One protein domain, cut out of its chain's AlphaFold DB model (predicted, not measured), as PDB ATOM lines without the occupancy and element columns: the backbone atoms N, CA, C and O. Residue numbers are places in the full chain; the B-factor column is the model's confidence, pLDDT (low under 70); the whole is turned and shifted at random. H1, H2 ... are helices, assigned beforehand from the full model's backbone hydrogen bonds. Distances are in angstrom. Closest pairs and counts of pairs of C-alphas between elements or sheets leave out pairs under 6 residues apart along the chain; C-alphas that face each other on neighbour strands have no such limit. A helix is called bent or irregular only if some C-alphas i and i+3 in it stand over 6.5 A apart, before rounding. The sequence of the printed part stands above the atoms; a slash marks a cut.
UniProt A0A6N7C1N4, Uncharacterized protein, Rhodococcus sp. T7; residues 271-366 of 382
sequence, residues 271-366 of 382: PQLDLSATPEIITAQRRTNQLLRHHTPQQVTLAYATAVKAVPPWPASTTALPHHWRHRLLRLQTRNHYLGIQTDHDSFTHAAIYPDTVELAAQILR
ATOM      1  N   PRO A 271     294.156 357.834 168.914       90.31
ATOM      2  CA  PRO A 271     293.513 357.757 167.618       90.31
ATOM      3  C   PRO A 271     292.503 356.609 167.568       90.31
ATOM      4  O   PRO A 271     292.709 355.519 168.095       90.31
ATOM      5  N   GLN A 272     291.389 356.860 166.884       94.56
ATOM      6  CA  GLN A 272     290.314 355.884 166.716       94.56
ATOM      7  C   GLN A 272     290.710 354.764 165.744       94.56
ATOM      8  O   GLN A 272     291.277 355.034 164.680       94.56
ATOM      9  N   LEU A 273     290.352 353.516 166.050       95.69
ATOM     10  CA  LEU A 273     290.733 352.362 165.224       95.69
ATOM     11  C   LEU A 273     289.640 351.997 164.220       95.69
ATOM     12  O   LEU A 273     288.450 352.023 164.532       95.69
ATOM     13  N   ASP A 274     290.045 351.634 163.009       96.38
ATOM     14  CA  ASP A 274     289.172 351.038 162.004       96.38
ATOM     15  C   ASP A 274     288.958 349.546 162.295       96.38
ATOM     16  O   ASP A 274     289.916 348.782 162.444       96.38
ATOM     17  N   LEU A 275     287.688 349.141 162.375       97.31
ATOM     18  CA  LEU A 275     287.253 347.781 162.707       97.31
ATOM     19  C   LEU A 275     286.724 347.014 161.488       97.31
ATOM     20  O   LEU A 275     286.095 345.968 161.644       97.31
ATOM     21  N   SER A 276     286.935 347.508 160.260       96.00
ATOM     22  CA  SER A 276     286.440 346.820 159.054       96.00
ATOM     23  C   SER A 276     287.023 345.411 158.904       96.00
ATOM     24  O   SER A 276     286.355 344.515 158.393       96.00
ATOM     25  N   ALA A 277     288.239 345.201 159.411       95.50
ATOM     26  CA  ALA A 277     288.905 343.908 159.443       95.50
ATOM     27  C   ALA A 277     288.545 343.052 160.670       95.50
ATOM     28  O   ALA A 277     289.095 341.973 160.802       95.50
ATOM     29  N   THR A 278     287.663 343.482 161.573       96.94
ATOM     30  CA  THR A 278     287.287 342.733 162.791       96.94
ATOM     31  C   THR A 278     285.817 342.989 163.166       96.94
ATOM     32  O   THR A 278     285.512 343.568 164.218       96.94
ATOM     33  N   PRO A 279     284.857 342.578 162.311       96.88
ATOM     34  CA  PRO A 279     283.428 342.830 162.521       96.88
ATOM     35  C   PRO A 279     282.871 342.239 163.826       96.88
ATOM     36  O   PRO A 279     281.880 342.740 164.357       96.88
ATOM     37  N   GLU A 280     283.509 341.218 164.386       97.06
ATOM     38  CA  GLU A 280     283.181 340.625 165.681       97.06
ATOM     39  C   GLU A 280     283.231 341.637 166.842       97.06
ATOM     40  O   GLU A 280     282.416 341.552 167.759       97.06
ATOM     41  N   ILE A 281     284.092 342.660 166.765       97.81
ATOM     42  CA  ILE A 281     284.159 343.761 167.747       97.81
ATOM     43  C   ILE A 281     282.929 344.669 167.633       97.81
ATOM     44  O   ILE A 281     282.354 345.100 168.634       97.81
ATOM     45  N   ILE A 282     282.448 344.897 166.409       98.38
ATOM     46  CA  ILE A 282     281.212 345.648 166.162       98.38
ATOM     47  C   ILE A 282     280.003 344.863 166.687       98.38
ATOM     48  O   ILE A 282     279.104 345.439 167.305       98.38
ATOM     49  N   THR A 283     279.977 343.547 166.466       98.38
ATOM     50  CA  THR A 283     278.933 342.651 166.980       98.38
ATOM     51  C   THR A 283     278.900 342.641 168.506       98.38
ATOM     52  O   THR A 283     277.812 342.699 169.080       98.38
ATOM     53  N   ALA A 284     280.058 342.666 169.167       98.06
ATOM     54  CA  ALA A 284     280.141 342.791 170.619       98.06
ATOM     55  C   ALA A 284     279.456 344.069 171.125       98.06
ATOM     56  O   ALA A 284     278.581 343.995 171.983       98.06
ATOM     57  N   GLN A 285     279.722 345.233 170.522       97.94
ATOM     58  CA  GLN A 285     279.020 346.462 170.917       97.94
ATOM     59  C   GLN A 285     277.508 346.373 170.671       97.94
ATOM     60  O   GLN A 285     276.716 346.856 171.480       97.94
ATOM     61  N   ARG A 286     277.073 345.754 169.566       98.12
ATOM     62  CA  ARG A 286     275.636 345.533 169.319       98.12
ATOM     63  C   ARG A 286     275.011 344.675 170.418       98.12
ATOM     64  O   ARG A 286     273.888 344.965 170.819       98.12
ATOM     65  N   ARG A 287     275.732 343.675 170.929       97.31
ATOM     66  CA  ARG A 287     275.295 342.861 172.067       97.31
ATOM     67  C   ARG A 287     275.221 343.673 173.359       97.31
ATOM     68  O   ARG A 287     274.205 343.593 174.038       97.31
ATOM     69  N   THR A 288     276.205 344.523 173.649       96.75
ATOM     70  CA  THR A 288     276.128 345.490 174.760       96.75
ATOM     71  C   THR A 288     274.865 346.350 174.654       96.75
ATOM     72  O   THR A 288     274.111 346.472 175.615       96.75
ATOM     73  N   ASN A 289     274.553 346.857 173.457       95.69
ATOM     74  CA  ASN A 289     273.342 347.646 173.218       95.69
ATOM     75  C   ASN A 289     272.042 346.837 173.394       95.69
ATOM     76  O   ASN A 289     271.005 347.408 173.720       95.69
ATOM     77  N   GLN A 290     272.068 345.523 173.158       96.19
ATOM     78  CA  GLN A 290     270.927 344.644 173.428       96.19
ATOM     79  C   GLN A 290     270.732 344.426 174.932       96.19
ATOM     80  O   GLN A 290     269.594 344.460 175.389       96.19
ATOM     81  N   LEU A 291     271.812 344.260 175.703       95.56
ATOM     82  CA  LEU A 291     271.743 344.115 177.164       95.56
ATOM     83  C   LEU A 291     271.097 345.341 177.825       95.56
ATOM     84  O   LEU A 291     270.273 345.192 178.722       95.56
ATOM     85  N   LEU A 292     271.383 346.543 177.318       93.50
ATOM     86  CA  LEU A 292     270.787 347.799 177.800       93.50
ATOM     87  C   LEU A 292     269.264 347.893 177.610       93.50
ATOM     88  O   LEU A 292     268.638 348.793 178.157       93.50
ATOM     89  N   ARG A 293     268.640 346.980 176.852       93.69
ATOM     90  CA  ARG A 293     267.171 346.915 176.738       93.69
ATOM     91  C   ARG A 293     266.506 346.350 177.990       93.69
ATOM     92  O   ARG A 293     265.314 346.560 178.183       93.69
ATOM     93  N   HIS A 294     267.257 345.608 178.802       93.44
ATOM     94  CA  HIS A 294     266.743 344.894 179.974       93.44
ATOM     95  C   HIS A 294     267.509 345.212 181.263       93.44
ATOM     96  O   HIS A 294     267.075 344.816 182.341       93.44
ATOM     97  N   HIS A 295     268.632 345.922 181.161       93.06
ATOM     98  CA  HIS A 295     269.506 346.260 182.278       93.06
ATOM     99  C   HIS A 295     269.859 347.742 182.255       93.06
ATOM    100  O   HIS A 295     269.969 348.348 181.187       93.06
ATOM    101  N   THR A 296     270.086 348.322 183.432       92.06
ATOM    102  CA  THR A 296     270.523 349.718 183.529       92.06
ATOM    103  C   THR A 296     271.963 349.878 183.024       92.06
ATOM    104  O   THR A 296     272.758 348.929 183.089       92.06
ATOM    105  N   PRO A 297     272.362 351.075 182.555       92.38
ATOM    106  CA  PRO A 297     273.748 351.350 182.180       92.38
ATOM    107  C   PRO A 297     274.765 350.999 183.277       92.38
ATOM    108  O   PRO A 297     275.837 350.468 182.978       92.38
ATOM    109  N   GLN A 298     274.423 351.251 184.543       92.44
ATOM    110  CA  GLN A 298     275.236 350.930 185.714       92.44
ATOM    111  C   GLN A 298     275.408 349.412 185.856       92.44
ATOM    112  O   GLN A 298     276.529 348.948 186.043       92.44
ATOM    113  N   GLN A 299     274.331 348.627 185.707       94.12
ATOM    114  CA  GLN A 299     274.386 347.160 185.768       94.12
ATOM    115  C   GLN A 299     275.258 346.573 184.655       94.12
ATOM    116  O   GLN A 299     276.095 345.709 184.916       94.12
ATOM    117  N   VAL A 300     275.110 347.068 183.420       95.06
ATOM    118  CA  VAL A 300     275.942 346.624 182.288       95.06
ATOM    119  C   VAL A 300     277.409 346.984 182.513       95.06
ATOM    120  O   VAL A 300     278.289 346.158 182.276       95.06
ATOM    121  N   THR A 301     277.683 348.180 183.030       94.56
ATOM    122  CA  THR A 301     279.048 348.632 183.340       94.56
ATOM    123  C   THR A 301     279.666 347.827 184.488       94.56
ATOM    124  O   THR A 301     280.837 347.467 184.414       94.56
ATOM    125  N   LEU A 302     278.889 347.476 185.518       95.00
ATOM    126  CA  LEU A 302     279.307 346.590 186.612       95.00
ATOM    127  C   LEU A 302     279.675 345.196 186.105       95.00
ATOM    128  O   LEU A 302     280.743 344.680 186.442       95.00
ATOM    129  N   ALA A 303     278.821 344.598 185.276       95.50
ATOM    130  CA  ALA A 303     279.091 343.295 184.683       95.50
ATOM    131  C   ALA A 303     280.330 343.329 183.781       95.50
ATOM    132  O   ALA A 303     281.165 342.430 183.858       95.50
ATOM    133  N   TYR A 304     280.491 344.390 182.983       94.88
ATOM    134  CA  TYR A 304     281.679 344.595 182.158       94.88
ATOM    135  C   TYR A 304     282.950 344.728 183.007       94.88
ATOM    136  O   TYR A 304     283.908 344.001 182.772       94.88
ATOM    137  N   ALA A 305     282.950 345.575 184.038       93.31
ATOM    138  CA  ALA A 305     284.101 345.759 184.925       93.31
ATOM    139  C   ALA A 305     284.494 344.458 185.650       93.31
ATOM    140  O   ALA A 305     285.677 344.138 185.772       93.31
ATOM    141  N   THR A 306     283.498 343.674 186.070       93.25
ATOM    142  CA  THR A 306     283.709 342.348 186.669       93.25
ATOM    143  C   THR A 306     284.315 341.377 185.648       93.25
ATOM    144  O   THR A 306     285.260 340.652 185.959       93.25
ATOM    145  N   ALA A 307     283.821 341.396 184.405       92.88
ATOM    146  CA  ALA A 307     284.343 340.574 183.318       92.88
ATOM    147  C   ALA A 307     285.788 340.942 182.945       92.88
ATOM    148  O   ALA A 307     286.597 340.039 182.765       92.88
ATOM    149  N   VAL A 308     286.144 342.231 182.882       88.69
ATOM    150  CA  VAL A 308     287.515 342.688 182.570       88.69
ATOM    151  C   VAL A 308     288.537 342.085 183.530       88.69
ATOM    152  O   VAL A 308     289.600 341.671 183.093       88.69
ATOM    153  N   LYS A 309     288.220 342.001 184.826       84.75
ATOM    154  CA  LYS A 309     289.125 341.414 185.825       84.75
ATOM    155  C   LYS A 309     289.189 339.889 185.758       84.75
ATOM    156  O   LYS A 309     290.217 339.305 186.087       84.75
ATOM    157  N   ALA A 310     288.080 339.246 185.402       84.62
ATOM    158  CA  ALA A 310     288.013 337.793 185.268       84.62
ATOM    159  C   ALA A 310     288.732 337.300 184.003       84.62
ATOM    160  O   ALA A 310     289.284 336.201 183.991       84.62
ATOM    161  N   VAL A 311     288.740 338.115 182.947       78.00
ATOM    162  CA  VAL A 311     289.564 337.884 181.766       78.00
ATOM    163  C   VAL A 311     291.027 338.151 182.149       78.00
ATOM    164  O   VAL A 311     291.332 339.233 182.651       78.00
ATOM    165  N   PRO A 312     291.949 337.189 181.961       70.44
ATOM    166  CA  PRO A 312     293.346 337.403 182.311       70.44
ATOM    167  C   PRO A 312     293.901 338.611 181.542       70.44
ATOM    168  O   PRO A 312     293.558 338.788 180.367       70.44
ATOM    169  N   PRO A 313     294.762 339.435 182.175       69.00
ATOM    170  CA  PRO A 313     295.425 340.526 181.474       69.00
ATOM    171  C   PRO A 313     296.180 339.964 180.272       69.00
ATOM    172  O   PRO A 313     296.575 338.793 180.280       69.00
ATOM    173  N   TRP A 314     296.382 340.798 179.250       71.62
ATOM    174  CA  TRP A 314     297.116 340.392 178.057       71.62
ATOM    175  C   TRP A 314     298.439 339.719 178.474       71.62
ATOM    176  O   TRP A 314     299.264 340.361 179.132       71.62
ATOM    177  N   PRO A 315     298.628 338.415 178.200       71.19
ATOM    178  CA  PRO A 315     299.737 337.672 178.774       71.19
ATOM    179  C   PRO A 315     301.066 338.201 178.238       71.19
ATOM    180  O   PRO A 315     301.221 338.440 177.041       71.19
ATOM    181  N   ALA A 316     302.051 338.317 179.131       66.69
ATOM    182  CA  ALA A 316     303.406 338.737 178.770       66.69
ATOM    183  C   ALA A 316     304.076 337.765 177.778       66.69
ATOM    184  O   ALA A 316     304.940 338.167 177.002       66.69
ATOM    185  N   SER A 317     303.661 336.491 177.779       67.00
ATOM    186  CA  SER A 317     304.114 335.493 176.811       67.00
ATOM    187  C   SER A 317     303.103 335.289 175.684       67.00
ATOM    188  O   SER A 317     301.935 334.970 175.912       67.00
ATOM    189  N   THR A 318     303.591 335.358 174.447       62.62
ATOM    190  CA  THR A 318     302.798 335.134 173.232       62.62
ATOM    191  C   THR A 318     302.352 333.683 173.033       62.62
ATOM    192  O   THR A 318     301.428 333.448 172.254       62.62
ATOM    193  N   THR A 319     302.962 332.713 173.726       64.94
ATOM    194  CA  THR A 319     302.574 331.288 173.676       64.94
ATOM    195  C   THR A 319     301.344 330.970 174.525       64.94
ATOM    196  O   THR A 319     300.676 329.973 174.271       64.94
ATOM    197  N   ALA A 320     301.009 331.830 175.490       72.38
ATOM    198  CA  ALA A 320     299.829 331.694 176.344       72.38
ATOM    199  C   ALA A 320     298.588 332.421 175.781       72.38
ATOM    200  O   ALA A 320     297.527 332.396 176.402       72.38
ATOM    201  N   LEU A 321     298.706 333.086 174.623       78.06
ATOM    202  CA  LEU A 321     297.610 333.840 174.012       78.06
ATOM    203  C   LEU A 321     296.584 332.911 173.352       78.06
ATOM    204  O   LEU A 321     296.953 332.155 172.447       78.06
ATOM    205  N   PRO A 322     295.284 333.041 173.675       86.88
ATOM    206  CA  PRO A 322     294.237 332.390 172.902       86.88
ATOM    207  C   PRO A 322     294.341 332.757 171.414       86.88
ATOM    208  O   PRO A 322     294.458 333.933 171.052       86.88
ATOM    209  N   HIS A 323     294.265 331.760 170.525       88.38
ATOM    210  CA  HIS A 323     294.472 331.966 169.084       88.38
ATOM    211  C   HIS A 323     293.557 333.042 168.483       88.38
ATOM    212  O   HIS A 323     293.995 333.837 167.653       88.38
ATOM    213  N   HIS A 324     292.304 333.122 168.936       89.56
ATOM    214  CA  HIS A 324     291.338 334.107 168.450       89.56
ATOM    215  C   HIS A 324     291.648 335.546 168.920       89.56
ATOM    216  O   HIS A 324     291.328 336.500 168.208       89.56
ATOM    217  N   TRP A 325     292.333 335.734 170.056       91.75
ATOM    218  CA  TRP A 325     292.827 337.053 170.492       91.75
ATOM    219  C   TRP A 325     293.976 337.507 169.604       91.75
ATOM    220  O   TRP A 325     293.939 338.603 169.050       91.75
ATOM    221  N   ARG A 326     294.953 336.618 169.394       89.88
ATOM    222  CA  ARG A 326     296.095 336.872 168.513       89.88
ATOM    223  C   ARG A 326     295.649 337.189 167.087       89.88
ATOM    224  O   ARG A 326     296.146 338.135 166.486       89.88
ATOM    225  N   HIS A 327     294.693 336.431 166.557       92.31
ATOM    226  CA  HIS A 327     294.162 336.646 165.215       92.31
ATOM    227  C   HIS A 327     293.490 338.022 165.065       92.31
ATOM    228  O   HIS A 327     293.784 338.747 164.113       92.31
ATOM    229  N   ARG A 328     292.639 338.423 166.021       94.75
ATOM    230  CA  ARG A 328     292.028 339.765 166.036       94.75
ATOM    231  C   ARG A 328     293.060 340.873 166.128       94.75
ATOM    232  O   ARG A 328     292.975 341.825 165.357       94.75
ATOM    233  N   LEU A 329     294.026 340.734 167.036       93.00
ATOM    234  CA  LEU A 329     295.094 341.711 167.213       93.00
ATOM    235  C   LEU A 329     295.853 341.934 165.903       93.00
ATOM    236  O   LEU A 329     295.980 343.074 165.464       93.00
ATOM    237  N   LEU A 330     296.294 340.856 165.250       93.56
ATOM    238  CA  LEU A 330     297.029 340.950 163.989       93.56
ATOM    239  C   LEU A 330     296.191 341.638 162.905       93.56
ATOM    240  O   LEU A 330     296.669 342.570 162.268       93.56
ATOM    241  N   ARG A 331     294.916 341.260 162.735       95.62
ATOM    242  CA  ARG A 331     294.029 341.898 161.741       95.62
ATOM    243  C   ARG A 331     293.811 343.384 162.019       95.62
ATOM    244  O   ARG A 331     293.849 344.183 161.081       95.62
ATOM    245  N   LEU A 332     293.607 343.755 163.284       94.88
ATOM    246  CA  LEU A 332     293.489 345.151 163.710       94.88
ATOM    247  C   LEU A 332     294.760 345.936 163.391       94.88
ATOM    248  O   LEU A 332     294.674 346.991 162.762       94.88
ATOM    249  N   GLN A 333     295.920 345.421 163.796       94.25
ATOM    250  CA  GLN A 333     297.212 346.070 163.591       94.25
ATOM    251  C   GLN A 333     297.520 346.227 162.106       94.25
ATOM    252  O   GLN A 333     297.783 347.340 161.664       94.25
ATOM    253  N   THR A 334     297.406 345.159 161.311       94.88
ATOM    254  CA  THR A 334     297.661 345.208 159.866       94.88
ATOM    255  C   THR A 334     296.770 346.241 159.179       94.88
ATOM    256  O   THR A 334     297.260 347.060 158.401       94.88
ATOM    257  N   ARG A 335     295.465 346.257 159.486       95.44
ATOM    258  CA  ARG A 335     294.525 347.198 158.866       95.44
ATOM    259  C   ARG A 335     294.808 348.646 159.255       95.44
ATOM    260  O   ARG A 335     294.793 349.515 158.388       95.44
ATOM    261  N   ASN A 336     295.031 348.912 160.536       95.25
ATOM    262  CA  ASN A 336     295.239 350.274 161.027       95.25
ATOM    263  C   ASN A 336     296.619 350.813 160.635       95.25
ATOM    264  O   ASN A 336     296.714 351.975 160.248       95.25
ATOM    265  N   HIS A 337     297.641 349.956 160.592       94.62
ATOM    266  CA  HIS A 337     298.956 350.300 160.058       94.62
ATOM    267  C   HIS A 337     298.883 350.687 158.576       94.62
ATOM    268  O   HIS A 337     299.413 351.724 158.190       94.62
ATOM    269  N   TYR A 338     298.147 349.921 157.759       93.94
ATOM    270  CA  TYR A 338     297.913 350.260 156.350       93.94
ATOM    271  C   TYR A 338     297.233 351.628 156.165       93.94
ATOM    272  O   TYR A 338     297.505 352.336 155.202       93.94
ATOM    273  N   LEU A 339     296.361 352.024 157.097       92.31
ATOM    274  CA  LEU A 339     295.692 353.329 157.094       92.31
ATOM    275  C   LEU A 339     296.533 354.454 157.729       92.31
ATOM    276  O   LEU A 339     296.031 355.567 157.873       92.31
ATOM    277  N   GLY A 340     297.774 354.178 158.143       92.75
ATOM    278  CA  GLY A 340     298.646 355.146 158.814       92.75
ATOM    279  C   GLY A 340     298.208 355.514 160.236       92.75
ATOM    280  O   GLY A 340     298.675 356.510 160.781       92.75
ATOM    281  N   ILE A 341     297.314 354.735 160.853       88.56
ATOM    282  CA  ILE A 341     296.826 354.964 162.217       88.56
ATOM    283  C   ILE A 341     297.814 354.319 163.192       88.56
ATOM    284  O   ILE A 341     297.854 353.096 163.324       88.56
ATOM    285  N   GLN A 342     298.610 355.148 163.866       81.62
ATOM    286  CA  GLN A 342     299.567 354.721 164.888       81.62
ATOM    287  C   GLN A 342     298.948 354.883 166.275       81.62
ATOM    288  O   GLN A 342     298.508 355.974 166.610       81.62
ATOM    289  N   THR A 343     298.919 353.822 167.077       82.62
ATOM    290  CA  THR A 343     298.473 353.860 168.478       82.62
ATOM    291  C   THR A 343     299.349 352.939 169.318       82.62
ATOM    292  O   THR A 343     300.091 352.115 168.778       82.62
ATOM    293  N   ASP A 344     299.254 353.068 170.634       83.06
ATOM    294  CA  ASP A 344     299.887 352.173 171.595       83.06
ATOM    295  C   ASP A 344     299.352 350.728 171.511       83.06
ATOM    296  O   ASP A 344     298.268 350.449 170.988       83.06
ATOM    297  N   HIS A 345     300.143 349.782 172.021       83.88
ATOM    298  CA  HIS A 345     299.768 348.370 172.025       83.88
ATOM    299  C   HIS A 345     298.501 348.111 172.853       83.88
ATOM    300  O   HIS A 345     297.685 347.281 172.449       83.88
ATOM    301  N   ASP A 346     298.303 348.844 173.950       83.62
ATOM    302  CA  ASP A 346     297.198 348.623 174.882       83.62
ATOM    303  C   ASP A 346     295.849 348.935 174.220       83.62
ATOM    304  O   ASP A 346     294.913 348.141 174.300       83.62
ATOM    305  N   SER A 347     295.761 350.005 173.429       85.88
ATOM    306  CA  SER A 347     294.582 350.328 172.616       85.88
ATOM    307  C   SER A 347     294.158 349.161 171.712       85.88
ATOM    308  O   SER A 347     292.967 348.858 171.580       85.88
ATOM    309  N   PHE A 348     295.122 348.464 171.101       90.56
ATOM    310  CA  PHE A 348     294.828 347.298 170.270       90.56
ATOM    311  C   PHE A 348     294.420 346.071 171.088       90.56
ATOM    312  O   PHE A 348     293.508 345.349 170.673       90.56
ATOM    313  N   THR A 349     295.073 345.807 172.222       89.50
ATOM    314  CA  THR A 349     294.760 344.646 173.067       89.50
ATOM    315  C   THR A 349     293.387 344.790 173.720       89.50
ATOM    316  O   THR A 349     292.604 343.837 173.690       89.50
ATOM    317  N   HIS A 350     293.031 345.990 174.187       89.00
ATOM    318  CA  HIS A 350     291.699 346.311 174.701       89.00
ATOM    319  C   HIS A 350     290.608 346.048 173.656       89.00
ATOM    320  O   HIS A 350     289.638 345.339 173.938       89.00
ATOM    321  N   ALA A 351     290.782 346.541 172.424       92.94
ATOM    322  CA  ALA A 351     289.834 346.287 171.339       92.94
ATOM    323  C   ALA A 351     289.755 344.793 170.972       92.94
ATOM    324  O   ALA A 351     288.669 344.266 170.718       92.94
ATOM    325  N   ALA A 352     290.894 344.093 170.960       93.25
ATOM    326  CA  ALA A 352     290.960 342.677 170.620       93.25
ATOM    327  C   ALA A 352     290.268 341.782 171.658       93.25
ATOM    328  O   ALA A 352     289.650 340.801 171.261       93.25
ATOM    329  N   ILE A 353     290.347 342.101 172.951       92.38
ATOM    330  CA  ILE A 353     289.713 341.316 174.026       92.38
ATOM    331  C   ILE A 353     288.213 341.636 174.162       92.38
ATOM    332  O   ILE A 353     287.436 340.786 174.597       92.38
ATOM    333  N   TYR A 354     287.778 342.828 173.739       94.81
ATOM    334  CA  TYR A 354     286.429 343.350 173.982       94.81
ATOM    335  C   TYR A 354     285.267 342.362 173.732       94.81
ATOM    336  O   TYR A 354     284.393 342.269 174.596       94.81
ATOM    337  N   PRO A 355     285.217 341.582 172.628       96.31
ATOM    338  CA  PRO A 355     284.123 340.626 172.426       96.31
ATOM    339  C   PRO A 355     283.990 339.557 173.512       96.31
ATOM    340  O   PRO A 355     282.872 339.190 173.864       96.31
ATOM    341  N   ASP A 356     285.102 339.089 174.065       94.06
ATOM    342  CA  ASP A 356     285.141 338.062 175.106       94.06
ATOM    343  C   ASP A 356     284.683 338.639 176.438       94.06
ATOM    344  O   ASP A 356     283.879 338.034 177.144       94.06
ATOM    345  N   THR A 357     285.131 339.860 176.744       94.56
ATOM    346  CA  THR A 357     284.660 340.606 177.911       94.56
ATOM    347  C   THR A 357     283.154 340.835 177.844       94.56
ATOM    348  O   THR A 357     282.466 340.653 178.844       94.56
ATOM    349  N   VAL A 358     282.614 341.188 176.672       96.56
ATOM    350  CA  VAL A 358     281.166 341.372 176.484       96.56
ATOM    351  C   VAL A 358     280.407 340.051 176.604       96.56
ATOM    352  O   VAL A 358     279.323 340.027 177.190       96.56
ATOM    353  N   GLU A 359     280.942 338.949 176.077       95.50
ATOM    354  CA  GLU A 359     280.329 337.626 176.229       95.50
ATOM    355  C   GLU A 359     280.245 337.229 177.706       95.50
ATOM    356  O   GLU A 359     279.175 336.838 178.177       95.50
ATOM    357  N   LEU A 360     281.336 337.403 178.453       95.12
ATOM    358  CA  LEU A 360     281.376 337.116 179.882       95.12
ATOM    359  C   LEU A 360     280.461 338.055 180.681       95.12
ATOM    360  O   LEU A 360     279.703 337.594 181.531       95.12
ATOM    361  N   ALA A 361     280.445 339.353 180.367       95.75
ATOM    362  CA  ALA A 361     279.527 340.310 180.985       95.75
ATOM    363  C   ALA A 361     278.059 339.924 180.747       95.75
ATOM    364  O   ALA A 361     277.238 339.981 181.662       95.75
ATOM    365  N   ALA A 362     277.726 339.465 179.538       96.25
ATOM    366  CA  ALA A 362     276.393 338.964 179.228       96.25
ATOM    367  C   ALA A 362     276.040 337.720 180.058       96.25
ATOM    368  O   ALA A 362     274.889 337.581 180.455       96.25
ATOM    369  N   GLN A 363     276.997 336.825 180.324       95.38
ATOM    370  CA  GLN A 363     276.787 335.656 181.185       95.38
ATOM    371  C   GLN A 363     276.570 336.053 182.649       95.38
ATOM    372  O   GLN A 363     275.678 335.500 183.283       95.38
ATOM    373  N   ILE A 364     277.317 337.040 183.155       94.06
ATOM    374  CA  ILE A 364     277.154 337.586 184.514       94.06
ATOM    375  C   ILE A 364     275.749 338.175 184.710       94.06
ATOM    376  O   ILE A 364     275.158 338.018 185.773       94.06
ATOM    377  N   LEU A 365     275.199 338.828 183.682       93.69
ATOM    378  CA  LEU A 365     273.858 339.425 183.725       93.69
ATOM    379  C   LEU A 365     272.718 338.413 183.540       93.69
ATOM    380  O   LEU A 365     271.555 338.773 183.738       93.69
ATOM    381  N   ARG A 366     273.004 337.159 183.157       87.94
ATOM    382  CA  ARG A 366     271.950 336.148 183.012       87.94
ATOM    383  C   ARG A 366     271.364 335.815 184.387       87.94
ATOM    384  O   ARG A 366     272.114 335.532 185.319       87.94
TER     385      ARG A 366
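AT A GLANCE: This is residues 271 to 366 of the 382 residues of an uncharacterized protein of Rhodococcus sp. T7 (UniProt A0A6N7C1N4). A bent helix, H4, forms the spine of a four-helix body: H1 runs side by side with its second arm H4b, H2 crosses that same arm, and H3 crosses the first arm H4a towards the other end. A long link, residues 311 to 322, runs from H2 to H3. The printed part has 96 residues with four named helices, H1, H2, H3 and H4 along the chain, and no named strand; the class is all helix. It is compact, with a radius of gyration of the C-alphas of 14.0 A and spans of 39 by 27 by 19 A.

IN THESE COORDINATES: H4, residues 345 to 364, was assigned as one helix by its hydrogen bonds but is bent, with C-alphas 352 and 355 7.4 A apart. Its arms are H4a, residues 345 to 352, and H4b, residues 355 to 364, 14.3 A long and ending with C-alpha 364 at (277.154, 337.586, 184.514). H1 is residues 279 to 291, 18.8 A, beginning with C-alpha 279 at (283.428, 342.830, 162.521). H2 is residues 297 to 310, 19.9 A, and H3 residues 323 to 338, 22.6 A.

HOW THE PARTS SIT: H4, taken whole, is the hub, touching three helices; its arms stand at a steep tilt of 56 degrees. H4b touches H1 at a shallow tilt of 23 degrees, the same way; their closest C-alphas, Ala 284 and Pro 355, are 4.9 A apart. H4b touches H2, closest C-alphas Ala 303 and Ala 361 at 4.8 A, opposite ways at a tilt of 68 degrees, only just steep. H4a touches H3 at a steep tilt of 60 degrees, closest C-alphas Leu 329 and Ala 352 at 5.4 A. H1 and H3 are apart. In H1, H2, H3, H4a and H4b every O i to N i+4 pair is within hydrogen-bond range.

THE WHOLE: The farthest C-alphas, Gly 340 and Arg 366, are 40.7 A apart. The printed part has no cut, and the link from H2 to H3 is long. Mean pLDDT of the printed part is 90.5; residues 313 and 316 to 319 are under 70.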